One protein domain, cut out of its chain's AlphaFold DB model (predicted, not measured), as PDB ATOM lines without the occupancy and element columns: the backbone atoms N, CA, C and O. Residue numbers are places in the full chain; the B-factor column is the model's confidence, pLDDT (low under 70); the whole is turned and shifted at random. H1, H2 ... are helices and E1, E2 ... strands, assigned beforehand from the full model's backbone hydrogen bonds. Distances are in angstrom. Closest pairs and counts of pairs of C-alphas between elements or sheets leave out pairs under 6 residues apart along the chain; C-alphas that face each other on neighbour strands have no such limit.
ATOM      1  N   PRO A 384       7.776  25.011  10.948       94.62
ATOM      2  CA  PRO A 384       7.938  24.400  12.272       94.62
ATOM      3  C   PRO A 384       8.844  23.160  12.269       94.62
ATOM      4  O   PRO A 384       9.439  22.814  13.288       94.62
ATOM      5  N   GLN A 385       8.940  22.486  11.120       93.94
ATOM      6  CA  GLN A 385       9.866  21.395  10.854       93.94
ATOM      7  C   GLN A 385      10.421  21.534   9.433       93.94
ATOM      8  O   GLN A 385       9.717  21.977   8.524       93.94
ATOM      9  N   LEU A 386      11.671  21.116   9.246       93.88
ATOM     10  CA  LEU A 386      12.305  20.946   7.942       93.88
ATOM     11  C   LEU A 386      12.743  19.490   7.796       93.88
ATOM     12  O   LEU A 386      13.207  18.883   8.761       93.88
ATOM     13  N   ALA A 387      12.590  18.929   6.596       92.25
ATOM     14  CA  ALA A 387      13.057  17.577   6.319       92.25
ATOM     15  C   ALA A 387      14.597  17.515   6.392       92.25
ATOM     16  O   ALA A 387      15.262  18.495   6.025       92.25
ATOM     17  N   PRO A 388      15.187  16.382   6.808       92.50
ATOM     18  CA  PRO A 388      16.635  16.227   6.788       92.50
ATOM     19  C   PRO A 388      17.223  16.468   5.399       92.50
ATOM     20  O   PRO A 388      16.676  16.014   4.395       92.50
ATOM     21  N   GLY A 389      18.334  17.197   5.337       92.75
ATOM     22  CA  GLY A 389      18.995  17.567   4.084       92.75
ATOM     23  C   GLY A 389      18.307  18.676   3.280       92.75
ATOM     24  O   GLY A 389      18.765  18.965   2.175       92.75
ATOM     25  N   SER A 390      17.251  19.311   3.810       95.62
ATOM     26  CA  SER A 390      16.576  20.432   3.135       95.62
ATOM     27  C   SER A 390      17.548  21.557   2.781       95.62
ATOM     28  O   SER A 390      18.463  21.874   3.548       95.62
ATOM     29  N   ILE A 391      17.300  22.199   1.639       96.81
ATOM     30  CA  ILE A 391      18.070  23.339   1.146       96.81
ATOM     31  C   ILE A 391      17.153  24.563   1.066       96.81
ATOM     32  O   ILE A 391      16.295  24.648   0.189       96.81
ATOM     33  N   LEU A 392      17.373  25.534   1.953       96.62
ATOM     34  CA  LEU A 392      16.606  26.782   2.006       96.62
ATOM     35  C   LEU A 392      17.424  27.953   1.451       96.62
ATOM     36  O   LEU A 392      18.426  28.365   2.039       96.62
ATOM     37  N   LEU A 393      16.973  28.550   0.350       95.50
ATOM     38  CA  LEU A 393      17.517  29.817  -0.144       95.50
ATOM     39  C   LEU A 393      16.649  30.981   0.339       95.50
ATOM     40  O   LEU A 393      15.482  31.090  -0.026       95.50
ATOM     41  N   LEU A 394      17.212  31.843   1.180       94.81
ATOM     42  CA  LEU A 394      16.527  33.003   1.732       94.81
ATOM     43  C   LEU A 394      16.588  34.173   0.752       94.81
ATOM     44  O   LEU A 394      17.657  34.685   0.420       94.81
ATOM     45  N   ASP A 395      15.418  34.623   0.338       92.56
ATOM     46  CA  ASP A 395      15.196  35.706  -0.604       92.56
ATOM     47  C   ASP A 395      14.437  36.856   0.096       92.56
ATOM     48  O   ASP A 395      13.819  36.661   1.138       92.56
ATOM     49  N   GLY A 396      14.507  38.081  -0.430       89.62
ATOM     50  CA  GLY A 396      13.772  39.227   0.113       89.62
ATOM     51  C   GLY A 396      14.427  39.916   1.313       89.62
ATOM     52  O   GLY A 396      13.863  40.870   1.840       89.62
ATOM     53  N   VAL A 397      15.620  39.481   1.731       91.06
ATOM     54  CA  VAL A 397      16.372  40.064   2.856       91.06
ATOM     55  C   VAL A 397      17.667  40.703   2.362       91.06
ATOM     56  O   VAL A 397      18.361  40.148   1.509       91.06
ATOM     57  N   CYS A 398      18.005  41.876   2.901       91.00
ATOM     58  CA  CYS A 398      19.296  42.499   2.638       91.00
ATOM     59  C   CYS A 398      20.407  41.811   3.439       91.00
ATOM     60  O   CYS A 398      20.279  41.717   4.660       91.00
ATOM     61  N   PRO A 399      21.514  41.384   2.796       91.38
ATOM     62  CA  PRO A 399      22.612  40.717   3.498       91.38
ATOM     63  C   PRO A 399      23.298  41.588   4.557       91.38
ATOM     64  O   PRO A 399      23.919  41.064   5.481       91.38
ATOM     65  N   TYR A 400      23.186  42.915   4.426       93.44
ATOM     66  CA  TYR A 400      23.844  43.890   5.289       93.44
ATOM     67  C   TYR A 400      22.897  45.027   5.696       93.44
ATOM     68  O   TYR A 400      22.086  45.476   4.884       93.44
ATOM     69  N   ASP A 401      23.083  45.552   6.909       94.56
ATOM     70  CA  ASP A 401      22.637  46.891   7.325       94.56
ATOM     71  C   ASP A 401      23.900  47.740   7.520       94.56
ATOM     72  O   ASP A 401      24.676  47.526   8.457       94.56
ATOM     73  N   GLY A 402      24.165  48.660   6.586       93.94
ATOM     74  CA  GLY A 402      25.449  49.361   6.516       93.94
ATOM     75  C   GLY A 402      26.623  48.365   6.531       93.94
ATOM     76  O   GLY A 402      26.595  47.395   5.772       93.94
ATOM     77  N   PRO A 403      27.646  48.547   7.386       94.44
ATOM     78  CA  PRO A 403      28.789  47.635   7.459       94.44
ATOM     79  C   PRO A 403      28.502  46.313   8.191       94.44
ATOM     80  O   PRO A 403      29.375  45.441   8.216       94.44
ATOM     81  N   ALA A 404      27.345  46.185   8.847       94.75
ATOM     82  CA  ALA A 404      27.010  45.033   9.672       94.75
ATOM     83  C   ALA A 404      26.340  43.932   8.847       94.75
ATOM     84  O   ALA A 404      25.540  44.205   7.954       94.75
ATOM     85  N   ILE A 405      26.677  42.686   9.163       93.62
ATOM     86  CA  ILE A 405      26.130  41.496   8.508       93.62
ATOM     87  C   ILE A 405      24.788  41.157   9.153       93.62
ATOM     88  O   ILE A 405      24.701  41.176  10.374       93.62
ATOM     89  N   VAL A 406      23.783  40.866   8.324       94.12
ATOM     90  CA  VAL A 406      22.538  40.197   8.729       94.12
ATOM     91  C   VAL A 406      22.685  38.707   8.412       94.12
ATOM     92  O   VAL A 406      22.830  37.872   9.289       94.12
ATOM     93  N   PHE A 407      22.756  38.363   7.131       92.38
ATOM     94  CA  PHE A 407      23.145  37.030   6.680       92.38
ATOM     95  C   PHE A 407      23.943  37.206   5.392       92.38
ATOM     96  O   PHE A 407      23.418  37.685   4.390       92.38
ATOM     97  N   GLU A 408      25.228  36.875   5.428       87.12
ATOM     98  CA  GLU A 408      26.150  37.040   4.302       87.12
ATOM     99  C   GLU A 408      26.316  35.721   3.527       87.12
ATOM    100  O   GLU A 408      26.753  35.747   2.377       87.12
ATOM    101  N   SER A 409      25.994  34.563   4.123       83.00
ATOM    102  CA  SER A 409      26.408  33.276   3.552       83.00
ATOM    103  C   SER A 409      25.590  32.055   4.004       83.00
ATOM    104  O   SER A 409      24.440  32.154   4.417       83.00
ATOM    105  N   SER A 410      26.188  30.865   3.888       82.75
ATOM    106  CA  SER A 410      25.635  29.632   4.428       82.75
ATOM    107  C   SER A 410      26.083  29.315   5.845       82.75
ATOM    108  O   SER A 410      25.369  28.633   6.574       82.75
ATOM    109  N   TRP A 411      27.247  29.791   6.292       83.75
ATOM    110  CA  TRP A 411      27.740  29.433   7.625       83.75
ATOM    111  C   TRP A 411      27.032  30.171   8.763       83.75
ATOM    112  O   TRP A 411      27.172  29.762   9.912       83.75
ATOM    113  N   ASP A 412      26.295  31.236   8.471       89.06
ATOM    114  CA  ASP A 412      25.464  31.972   9.421       89.06
ATOM    115  C   ASP A 412      24.047  31.381   9.431       89.06
ATOM    116  O   ASP A 412      23.647  30.788  10.436       89.06
ATOM    117  N   LEU A 413      23.327  31.423   8.304       93.50
ATOM    118  CA  LEU A 413      21.939  30.965   8.231       93.50
ATOM    119  C   LEU A 413      21.810  29.449   8.426       93.50
ATOM    120  O   LEU A 413      21.038  29.011   9.278       93.50
ATOM    121  N   ALA A 414      22.590  28.625   7.714       93.75
ATOM    122  CA  ALA A 414      22.466  27.167   7.834       93.75
ATOM    123  C   ALA A 414      22.812  26.682   9.247       93.75
ATOM    124  O   ALA A 414      22.195  25.754   9.762       93.75
ATOM    125  N   ARG A 415      23.776  27.329   9.916       91.56
ATOM    126  CA  ARG A 415      24.142  26.979  11.297       91.56
ATOM    127  C   ARG A 415      23.097  27.433  12.310       91.56
ATOM    128  O   ARG A 415      22.894  26.723  13.294       91.56
ATOM    129  N   ALA A 416      22.436  28.568  12.082       92.25
ATOM    130  CA  ALA A 416      21.306  28.992  12.901       92.25
ATOM    131  C   ALA A 416      20.148  27.985  12.799       92.25
ATOM    132  O   ALA A 416      19.684  27.484  13.825       92.25
ATOM    133  N   LEU A 417      19.768  27.608  11.573       95.25
ATOM    134  CA  LEU A 417      18.707  26.631  11.319       95.25
ATOM    135  C   LEU A 417      19.069  25.248  11.866       95.25
ATOM    136  O   LEU A 417      18.287  24.661  12.608       95.25
ATOM    137  N   GLY A 418      20.276  24.752  11.590       94.12
ATOM    138  CA  GLY A 418      20.695  23.432  12.054       94.12
ATOM    139  C   GLY A 418      20.787  23.315  13.577       94.12
ATOM    140  O   GLY A 418      20.585  22.236  14.126       94.12
ATOM    141  N   ARG A 419      21.026  24.425  14.293       92.06
ATOM    142  CA  ARG A 419      20.908  24.447  15.759       92.06
ATOM    143  C   ARG A 419      19.449  24.395  16.213       92.06
ATOM    144  O   ARG A 419      19.172  23.687  17.172       92.06
ATOM    145  N   HIS A 420      18.555  25.146  15.569       94.44
ATOM    146  CA  HIS A 420      17.140  25.205  15.945       94.44
ATOM    147  C   HIS A 420      16.415  23.876  15.702       94.44
ATOM    148  O   HIS A 420      15.734  23.385  16.594       94.44
ATOM    149  N   TYR A 421      16.612  23.265  14.531       95.81
ATOM    150  CA  TYR A 421      15.994  21.982  14.178       95.81
ATOM    151  C   TYR A 421      16.788  20.763  14.665       95.81
ATOM    152  O   TYR A 421      16.382  19.634  14.411       95.81
ATOM    153  N   HIS A 422      17.920  20.970  15.349       94.81
ATOM    154  CA  HIS A 422      18.835  19.907  15.781       94.81
ATOM    155  C   HIS A 422      19.336  19.000  14.639       94.81
ATOM    156  O   HIS A 422      19.636  17.827  14.858       94.81
ATOM    157  N   ASP A 423      19.481  19.556  13.434       95.25
ATOM    158  CA  ASP A 423      19.913  18.834  12.239       95.25
ATOM    159  C   ASP A 423      20.970  19.625  11.453       95.25
ATOM    160  O   ASP A 423      20.696  20.643  10.819       95.25
ATOM    161  N   LEU A 424      22.211  19.136  11.479       93.25
ATOM    162  CA  LEU A 424      23.340  19.757  10.781       93.25
ATOM    163  C   LEU A 424      23.394  19.433   9.279       93.25
ATOM    164  O   LEU A 424      24.280  19.956   8.600       93.25
ATOM    165  N   SER A 425      22.501  18.575   8.776       94.12
ATOM    166  CA  SER A 425      22.375  18.276   7.347       94.12
ATOM    167  C   SER A 425      21.619  19.364   6.580       94.12
ATOM    168  O   SER A 425      21.796  19.473   5.366       94.12
ATOM    169  N   ILE A 426      20.831  20.194   7.277       95.31
ATOM    170  CA  ILE A 426      20.122  21.331   6.687       95.31
ATOM    171  C   ILE A 426      21.138  22.320   6.118       95.31
ATOM    172  O   ILE A 426      22.050  22.790   6.805       95.31
ATOM    173  N   GLN A 427      20.940  22.671   4.853       95.62
ATOM    174  CA  GLN A 427      21.709  23.697   4.174       95.62
ATOM    175  C   GLN A 427      20.836  24.926   3.968       95.62
ATOM    176  O   GLN A 427      19.639  24.837   3.704       95.62
ATOM    177  N   ALA A 428      21.445  26.097   4.068       94.94
ATOM    178  CA  ALA A 428      20.770  27.332   3.733       94.94
ATOM    179  C   ALA A 428      21.757  28.381   3.262       94.94
ATOM    180  O   ALA A 428      22.945  28.302   3.575       94.94
ATOM    181  N   ASN A 429      21.265  29.350   2.503       93.75
ATOM    182  CA  ASN A 429      22.056  30.479   2.036       93.75
ATOM    183  C   ASN A 429      21.154  31.667   1.699       93.75
ATOM    184  O   ASN A 429      19.939  31.514   1.612       93.75
ATOM    185  N   VAL A 430      21.743  32.834   1.468       91.31
ATOM    186  CA  VAL A 430      21.018  34.043   1.066       91.31
ATOM    187  C   VAL A 430      21.161  34.276  -0.432       91.31
ATOM    188  O   VAL A 430      22.248  34.165  -1.002       91.31
ATOM    189  N   VAL A 431      20.054  34.631  -1.078       89.81
ATOM    190  CA  VAL A 431      20.024  35.027  -2.485       89.81
ATOM    191  C   VAL A 431      20.689  36.395  -2.645       89.81
ATOM    192  O   VAL A 431      20.234  37.401  -2.097       89.81
ATOM    193  N   THR A 432      21.747  36.440  -3.453       85.69
ATOM    194  CA  THR A 432      22.475  37.665  -3.814       85.69
ATOM    195  C   THR A 432      22.602  37.781  -5.328       85.69
ATOM    196  O   THR A 432      22.450  36.793  -6.042       85.69
ATOM    197  N   SER A 433      22.971  38.963  -5.825       81.62
ATOM    198  CA  SER A 433      23.198  39.206  -7.258       81.62
ATOM    199  C   SER A 433      24.357  38.413  -7.876       81.62
ATOM    200  O   SER A 433      24.539  38.436  -9.087       81.62
ATOM    201  N   LYS A 434      25.160  37.717  -7.060       82.12
ATOM    202  CA  LYS A 434      26.255  36.844  -7.516       82.12
ATOM    203  C   LYS A 434      25.843  35.379  -7.651       82.12
ATOM    204  O   LYS A 434      26.687  34.545  -7.980       82.12
ATOM    205  N   LEU A 435      24.599  35.047  -7.317       88.56
ATOM    206  CA  LEU A 435      24.068  33.700  -7.467       88.56
ATOM    207  C   LEU A 435      24.019  33.337  -8.954       88.56
ATOM    208  O   LEU A 435      23.643  34.153  -9.791       88.56
ATOM    209  N   GLN A 436      24.416  32.112  -9.275       90.38
ATOM    210  CA  GLN A 436      24.371  31.570 -10.625       90.38
ATOM    211  C   GLN A 436      23.433  30.368 -10.652       90.38
ATOM    212  O   GLN A 436      23.591  29.428  -9.867       90.38
ATOM    213  N   VAL A 437      22.454  30.431 -11.551       91.75
ATOM    214  CA  VAL A 437      21.579  29.310 -11.893       91.75
ATOM    215  C   VAL A 437      22.337  28.441 -12.890       91.75
ATOM    216  O   VAL A 437      22.755  28.920 -13.943       91.75
ATOM    217  N   GLU A 438      22.578  27.185 -12.528       93.19
ATOM    218  CA  GLU A 438      23.285  26.211 -13.359       93.19
ATOM    219  C   GLU A 438      22.362  25.033 -13.673       93.19
ATOM    220  O   GLU A 438      21.265  24.916 -13.123       93.19
ATOM    221  N   THR A 439      22.796  24.140 -14.560       92.12
ATOM    222  CA  THR A 439      21.973  23.017 -15.034       92.12
ATOM    223  C   THR A 439      21.686  21.975 -13.952       92.12
ATOM    224  O   THR A 439      20.626  21.360 -13.948       92.12
ATOM    225  N   ASP A 440      22.604  21.790 -13.010       91.88
ATOM    226  CA  ASP A 440      22.581  20.760 -11.967       91.88
ATOM    227  C   ASP A 440      22.527  21.335 -10.538       91.88
ATOM    228  O   ASP A 440      22.670  20.609  -9.551       91.88
ATOM    229  N   GLY A 441      22.297  22.642 -10.400       93.81
ATOM    230  CA  GLY A 441      22.006  23.276  -9.119       93.81
ATOM    231  C   GLY A 441      22.202  24.785  -9.135       93.81
ATOM    232  O   GLY A 441      22.405  25.407 -10.173       93.81
ATOM    233  N   ILE A 442      22.205  25.368  -7.943       93.38
ATOM    234  CA  ILE A 442      22.516  26.776  -7.730       93.38
ATOM    235  C   ILE A 442      23.915  26.913  -7.149       93.38
ATOM    236  O   ILE A 442      24.260  26.285  -6.145       93.38
ATOM    237  N   SER A 443      24.707  27.790  -7.752       92.81
ATOM    238  CA  SER A 443      26.026  28.159  -7.256       92.81
ATOM    239  C   SER A 443      26.008  29.555  -6.648       92.81
ATOM    240  O   SER A 443      25.437  30.500  -7.183       92.81
ATOM    241  N   THR A 444      26.677  29.698  -5.512       89.19
ATOM    242  CA  THR A 444      26.896  30.981  -4.837       89.19
ATOM    243  C   THR A 444      28.387  31.187  -4.626       89.19
ATOM    244  O   THR A 444      29.143  30.221  -4.492       89.19
ATOM    245  N   PHE A 445      28.813  32.445  -4.594       85.31
ATOM    246  CA  PHE A 445      30.217  32.811  -4.463       85.31
ATOM    247  C   PHE A 445      30.399  33.715  -3.256       85.31
ATOM    248  O   PHE A 445      29.736  34.741  -3.152       85.31
ATOM    249  N   LEU A 446      31.315  33.328  -2.370       83.12
ATOM    250  CA  LEU A 446      31.662  34.081  -1.175       83.12
ATOM    251  C   LEU A 446      33.160  33.964  -0.882       83.12
ATOM    252  O   LEU A 446      33.697  32.864  -0.787       83.12
ATOM    253  N   TYR A 447      33.853  35.089  -0.716       77.12
ATOM    254  CA  TYR A 447      35.301  35.187  -0.517       77.12
ATOM    255  C   TYR A 447      36.088  34.351  -1.541       77.12
ATOM    256  O   TYR A 447      37.023  33.633  -1.186       77.12
ATOM    257  N   ASN A 448      35.678  34.418  -2.816       76.62
ATOM    258  CA  ASN A 448      36.193  33.600  -3.927       76.62
ATOM    259  C   ASN A 448      36.065  32.078  -3.719       76.62
ATOM    260  O   ASN A 448      36.728  31.298  -4.400       76.62
ATOM    261  N   ARG A 449      35.208  31.635  -2.795       80.12
ATOM    262  CA  ARG A 449      34.822  30.234  -2.630       80.12
ATOM    263  C   ARG A 449      33.439  30.022  -3.213       80.12
ATOM    264  O   ARG A 449      32.509  30.771  -2.922       80.12
ATOM    265  N   ARG A 450      33.319  28.984  -4.031       86.31
ATOM    266  CA  ARG A 450      32.049  28.552  -4.603       86.31
ATOM    267  C   ARG A 450      31.392  27.547  -3.662       86.31
ATOM    268  O   ARG A 450      32.036  26.582  -3.257       86.31
ATOM    269  N   ALA A 451      30.129  27.778  -3.334       89.12
ATOM    270  CA  ALA A 451      29.263  26.815  -2.665       89.12
ATOM    271  C   ALA A 451      28.129  26.437  -3.617       89.12
ATOM    272  O   ALA A 451      27.564  27.309  -4.280       89.12
ATOM    273  N   ARG A 452      27.830  25.143  -3.689       92.75
ATOM    274  CA  ARG A 452      26.904  24.562  -4.656       92.75
ATOM    275  C   ARG A 452      25.762  23.858  -3.934       92.75
ATOM    276  O   ARG A 452      26.018  23.078  -3.022       92.75
ATOM    277  N   TYR A 453      24.545  24.097  -4.401       94.38
ATOM    278  CA  TYR A 453      23.308  23.544  -3.865       94.38
ATOM    279  C   TYR A 453      22.589  22.770  -4.975       94.38
ATOM    280  O   TYR A 453      22.103  23.401  -5.915       94.38
ATOM    281  N   PRO A 454      22.584  21.427  -4.939       95.25
ATOM    282  CA  PRO A 454      21.950  20.626  -5.979       95.25
ATOM    283  C   PRO A 454      20.429  20.788  -5.946       95.25
ATOM    284  O   PRO A 454      19.847  20.901  -4.868       95.25
ATOM    285  N   TYR A 455      19.797  20.748  -7.119       95.88
ATOM    286  CA  TYR A 455      18.337  20.708  -7.202       95.88
ATOM    287  C   TYR A 455      17.772  19.442  -6.560       95.88
ATOM    288  O   TYR A 455      18.420  18.392  -6.521       95.88
ATOM    289  N   GLY A 456      16.535  19.532  -6.084       92.50
ATOM    290  CA  GLY A 456      15.847  18.389  -5.512       92.50
ATOM    291  C   GLY A 456      14.499  18.755  -4.918       92.50
ATOM    292  O   GLY A 456      14.147  19.924  -4.783       92.50
ATOM    293  N   LYS A 457      13.749  17.726  -4.525       91.56
ATOM    294  CA  LYS A 457      12.416  17.870  -3.921       91.56
ATOM    295  C   LYS A 457      12.417  18.694  -2.622       91.56
ATOM    296  O   LYS A 457      11.413  19.318  -2.307       91.56
ATOM    297  N   ASP A 458      13.544  18.704  -1.908       93.12
ATOM    298  CA  ASP A 458      13.718  19.374  -0.614       93.12
ATOM    299  C   ASP A 458      14.476  20.713  -0.745       93.12
ATOM    300  O   ASP A 458      14.908  21.294   0.253       93.12
ATOM    301  N   MET A 459      14.660  21.209  -1.978       95.88
ATOM    302  CA  MET A 459      15.252  22.516  -2.262       95.88
ATOM    303  C   MET A 459      14.165  23.539  -2.583       95.88
ATOM    304  O   MET A 459      13.309  23.304  -3.435       95.88
ATOM    305  N   PHE A 460      14.217  24.701  -1.937       96.75
ATOM    306  CA  PHE A 460      13.251  25.772  -2.170       96.75
ATOM    307  C   PHE A 460      13.825  27.160  -1.877       96.75
ATOM    308  O   PHE A 460      14.761  27.331  -1.092       96.75
ATOM    309  N   VAL A 461      13.218  28.172  -2.495       95.88
ATOM    310  CA  VAL A 461      13.416  29.580  -2.153       95.88
ATOM    311  C   VAL A 461      12.311  30.019  -1.208       95.88
ATOM    312  O   VAL A 461      11.128  29.838  -1.497       95.88
ATOM    313  N   TYR A 462      12.686  30.633  -0.091       96.06
ATOM    314  CA  TYR A 462      11.752  31.327   0.780       96.06
ATOM    315  C   TYR A 462      11.865  32.835   0.569       96.06
ATOM    316  O   TYR A 462      12.876  33.450   0.913       96.06
ATOM    317  N   ARG A 463      10.808  33.429   0.015       93.69
ATOM    318  CA  ARG A 463      10.724  34.855  -0.281       93.69
ATOM    319  C   ARG A 463      10.166  35.615   0.921       93.69
ATOM    320  O   ARG A 463       8.951  35.692   1.120       93.69
ATOM    321  N   PHE A 464      11.068  36.190   1.712       92.81
ATOM    322  CA  PHE A 464      10.772  36.808   3.004       92.81
ATOM    323  C   PHE A 464       9.805  37.999   2.918       92.81
ATOM    324  O   PHE A 464       8.900  38.114   3.738       92.81
ATOM    325  N   ASP A 465       9.940  38.859   1.903       87.81
ATOM    326  CA  ASP A 465       9.095  40.051   1.707       87.81
ATOM    327  C   ASP A 465       7.634  39.713   1.354       87.81
ATOM    328  O   ASP A 465       6.750  40.559   1.497       87.81
ATOM    329  N   LYS A 466       7.375  38.484   0.890       89.50
ATOM    330  CA  LYS A 466       6.043  37.994   0.500       89.50
ATOM    331  C   LYS A 466       5.523  36.853   1.372       89.50
ATOM    332  O   LYS A 466       4.361  36.483   1.231       89.50
ATOM    333  N   GLY A 467       6.358  36.280   2.237       92.19
ATOM    334  CA  GLY A 467       6.011  35.105   3.038       92.19
ATOM    335  C   GLY A 467       5.643  33.884   2.190       92.19
ATOM    336  O   GLY A 467       4.801  33.094   2.601       92.19
ATOM    337  N   SER A 468       6.217  33.757   0.990       93.81
ATOM    338  CA  SER A 468       5.890  32.700   0.021       93.81
ATOM    339  C   SER A 468       7.082  31.775  -0.220       93.81
ATOM    340  O   SER A 468       8.233  32.213  -0.171       93.81
ATOM    341  N   THR A 469       6.800  30.507  -0.510       95.50
ATOM    342  CA  THR A 469       7.810  29.465  -0.736       95.50
ATOM    343  C   THR A 469       7.696  28.929  -2.154       95.50
ATOM    344  O   THR A 469       6.594  28.624  -2.605       95.50
ATOM    345  N   TYR A 470       8.831  28.787  -2.835       95.62
ATOM    346  CA  TYR A 470       8.911  28.328  -4.219       95.62
ATOM    347  C   TYR A 470       9.842  27.113  -4.304       95.62
ATOM    348  O   TYR A 470      11.032  27.252  -4.010       95.62
ATOM    349  N   PRO A 471       9.342  25.918  -4.655       96.12
ATOM    350  CA  PRO A 471      10.183  24.735  -4.794       96.12
ATOM    351  C   PRO A 471      11.115  24.864  -6.005       96.12
ATOM    352  O   PRO A 471      10.717  25.385  -7.043       96.12
ATOM    353  N   LEU A 472      12.340  24.352  -5.882       95.62
ATOM    354  CA  LEU A 472      13.353  24.329  -6.941       95.62
ATOM    355  C   LEU A 472      13.779  22.885  -7.271       95.62
ATOM    356  O   LEU A 472      14.911  22.480  -6.982       95.62
ATOM    357  N   PRO A 473      12.884  22.076  -7.869       95.25
ATOM    358  CA  PRO A 473      13.183  20.683  -8.191       95.25
ATOM    359  C   PRO A 473      14.176  20.528  -9.353       95.25
ATOM    360  O   PRO A 473      14.775  19.461  -9.489       95.25
ATOM    361  N   ASN A 474      14.337  21.550 -10.197       95.75
ATOM    362  CA  ASN A 474      15.170  21.526 -11.398       95.75
ATOM    363  C   ASN A 474      15.574  22.950 -11.843       95.75
ATOM    364  O   ASN A 474      15.153  23.949 -11.253       95.75
ATOM    365  N   ALA A 475      16.384  23.030 -12.904       94.12
ATOM    366  CA  ALA A 475      16.849  24.293 -13.475       94.12
ATOM    367  C   ALA A 475      15.711  25.152 -14.047       94.12
ATOM    368  O   ALA A 475      15.753  26.368 -13.908       94.12
ATOM    369  N   GLU A 476      14.684  24.542 -14.647       94.44
ATOM    370  CA  GLU A 476      13.542  25.260 -15.234       94.44
ATOM    371  C   GLU A 476      12.796  26.080 -14.175       94.44
ATOM    372  O   GLU A 476      12.597  27.278 -14.363       94.44
ATOM    373  N   ALA A 477      12.492  25.478 -13.020       93.94
ATOM    374  CA  ALA A 477      11.862  26.172 -11.898       93.94
ATOM    375  C   ALA A 477      12.748  27.295 -11.326       93.94
ATOM    376  O   ALA A 477      12.251  28.340 -10.901       93.94
ATOM    377  N   ALA A 478      14.072  27.104 -11.323       92.75
ATOM    378  CA  ALA A 478      15.009  28.138 -10.892       92.75
ATOM    379  C   ALA A 478      15.066  29.312 -11.876       92.75
ATOM    380  O   ALA A 478      15.012  30.461 -11.438       92.75
ATOM    381  N   HIS A 479      15.124  29.046 -13.183       92.31
ATOM    382  CA  HIS A 479      15.047  30.080 -14.215       92.31
ATOM    383  C   HIS A 479      13.718  30.831 -14.142       92.31
ATOM    384  O   HIS A 479      13.725  32.056 -14.080       92.31
ATOM    385  N   GLU A 480      12.589  30.127 -14.028       92.12
ATOM    386  CA  GLU A 480      11.278  30.755 -13.849       92.12
ATOM    387  C   GLU A 480      11.288  31.708 -12.646       92.12
ATOM    388  O   GLU A 480      10.919  32.878 -12.773       92.12
ATOM    389  N   TYR A 481      11.796  31.265 -11.495       92.06
ATOM    390  CA  TYR A 481      11.867  32.108 -10.308       92.06
ATOM    391  C   TYR A 481      12.773  33.342 -10.500       92.06
ATOM    392  O   TYR A 481      12.338  34.473 -10.268       92.06
ATOM    393  N   PHE A 482      14.026  33.159 -10.929       90.00
ATOM    394  CA  PHE A 482      15.010  34.249 -10.994       90.00
ATOM    395  C   PHE A 482      14.873  35.156 -12.225       90.00
ATOM    396  O   PHE A 482      15.400  36.267 -12.216       90.00
ATOM    397  N   GLU A 483      14.157  34.735 -13.266       87.88
ATOM    398  CA  GLU A 483      13.941  35.548 -14.468       87.88
ATOM    399  C   GLU A 483      12.561  36.204 -14.487       87.88
ATOM    400  O   GLU A 483      12.442  37.344 -14.930       87.88
ATOM    401  N   THR A 484      11.521  35.533 -13.975       84.38
ATOM    402  CA  THR A 484      10.139  36.042 -14.058       84.38
ATOM    403  C   THR A 484       9.635  36.621 -12.737       84.38
ATOM    404  O   THR A 484       9.049  37.703 -12.717       84.38
ATOM    405  N   ILE A 485       9.891  35.942 -11.614       82.31
ATOM    406  CA  ILE A 485       9.376  36.343 -10.293       82.31
ATOM    407  C   ILE A 485      10.297  37.378  -9.640       82.31
ATOM    408  O   ILE A 485       9.828  38.277  -8.929       82.31
ATOM    409  N   ARG A 486      11.608  37.255  -9.877       77.75
ATOM    410  CA  ARG A 486      12.637  38.151  -9.346       77.75
ATOM    411  C   ARG A 486      13.717  38.506 -10.380       77.75
ATOM    412  O   ARG A 486      14.893  38.219 -10.139       77.75
ATOM    413  N   PRO A 487      13.341  39.161 -11.493       69.25
ATOM    414  CA  PRO A 487      14.292  39.557 -12.525       69.25
ATOM    415  C   PRO A 487      15.462  40.357 -11.938       69.25
ATOM    416  O   PRO A 487      15.292  41.189 -11.044       69.25
ATOM    417  N   ALA A 488      16.667  40.078 -12.443       61.00
ATOM    418  CA  ALA A 488      17.914  40.780 -12.122       61.00
ATOM    419  C   ALA A 488      18.309  40.828 -10.629       61.00
ATOM    420  O   ALA A 488      19.114  41.678 -10.244       61.00
ATOM    421  N   PHE A 489      17.793  39.919  -9.791       65.94
ATOM    422  CA  PHE A 489      18.034  39.936  -8.342       65.94
ATOM    423  C   PHE A 489      17.718  41.309  -7.726       65.94
ATOM    424  O   PHE A 489      18.512  41.830  -6.939       65.94
ATOM    425  N   GLU A 490      16.590  41.917  -8.119       61.78
ATOM    426  CA  GLU A 490      16.101  43.187  -7.569       61.78
ATOM    427  C   GLU A 490      15.769  43.061  -6.071       61.78
ATOM    428  O   GLU A 490      14.625  43.005  -5.614       61.78
TER     429      GLU A 490
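This is residues 384 to 490 of the 505 residues of an uncharacterized protein of Verrucomicrobia bacterium (UniProt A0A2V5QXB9). A four-stranded sheet, E2 E1 E6 E7, runs through the middle, with H1 standing over its E2 edge on one side; on the other side a small three-stranded sheet, E3 E4 E5, and H2 next to E3 make a loose second half. The long stretch 396 to 409 loops away from the ends of the strands before returning to H1. The 107 residues printed hold two named helices and seven named strands, in the order E1 H1 E2 E3 E4 E5 E6 E7 H2; the class is mixed, the larger sheet is mixed and the smaller antiparallel. The whole is compact, with a radius of gyration of the C-alphas of 13.1 A and a rounded outline of 35 by 33 by 30 A.

In the larger sheet, E2 is residues 427 to 430, E1 391 to 395, E6 459 to 463 and E7 468 to 471; E1 begins at C-alpha 391 (18.070, 23.339, 1.146) and is 12.8 A long. The smaller sheet has E3, residues 436 to 438, E4, 441 to 446, 16.5 A, and E5, 449 to 454, 16.4 A. H1, residues 410 to 420, is 15.0 A long. H2, residues 475 to 485, is 14.5 A long and ends at C-alpha 485 (9.376, 36.343, -10.293).

E1 is parallel to E2, with N 394 and O 429 at 2.8 A, and to E6, with N 462 and O 393 at 2.8 A. E6 and E7 form an antiparallel hairpin, with N 461 and O 470 at 2.8 A. E1, H1 and E2 make a strand-helix-strand unit, two parallel neighbour strands with a helix between, its crossover right-handed. H1 is on this sheet over E2, at a height of 6.8 A, and stands up from it at 49 degrees; the closest C-alphas, of Ser 410 and Asn 429, are 4.4 A apart. E3 E4 E5 is a meander, each strand the antiparallel neighbour of the one before, with N 436 and O 443 at 2.8 A and N 444 and O 451 at 2.8 A. H2 is on this smaller sheet over E3 and runs along the strands, at 20 degrees to E3 on the local plane; its closest C-alpha pair with E3, Ala 475 and Glu 438, is 6.7 A apart. With residues 477 to 481, H2 only grazes the larger sheet. H1 and H2 are apart. Every O i to N i+4 pair is within hydrogen-bond range in H2, and 6 of 7 are in H1.

The C-alphas farthest apart, of Pro 403 and Lys 457, are 35.8 A apart. The printed part has no cut. The link from E1 to H1 is long, 14 residues. Mean pLDDT of the printed part is 90.6, and residues 487 to 490 are under 70.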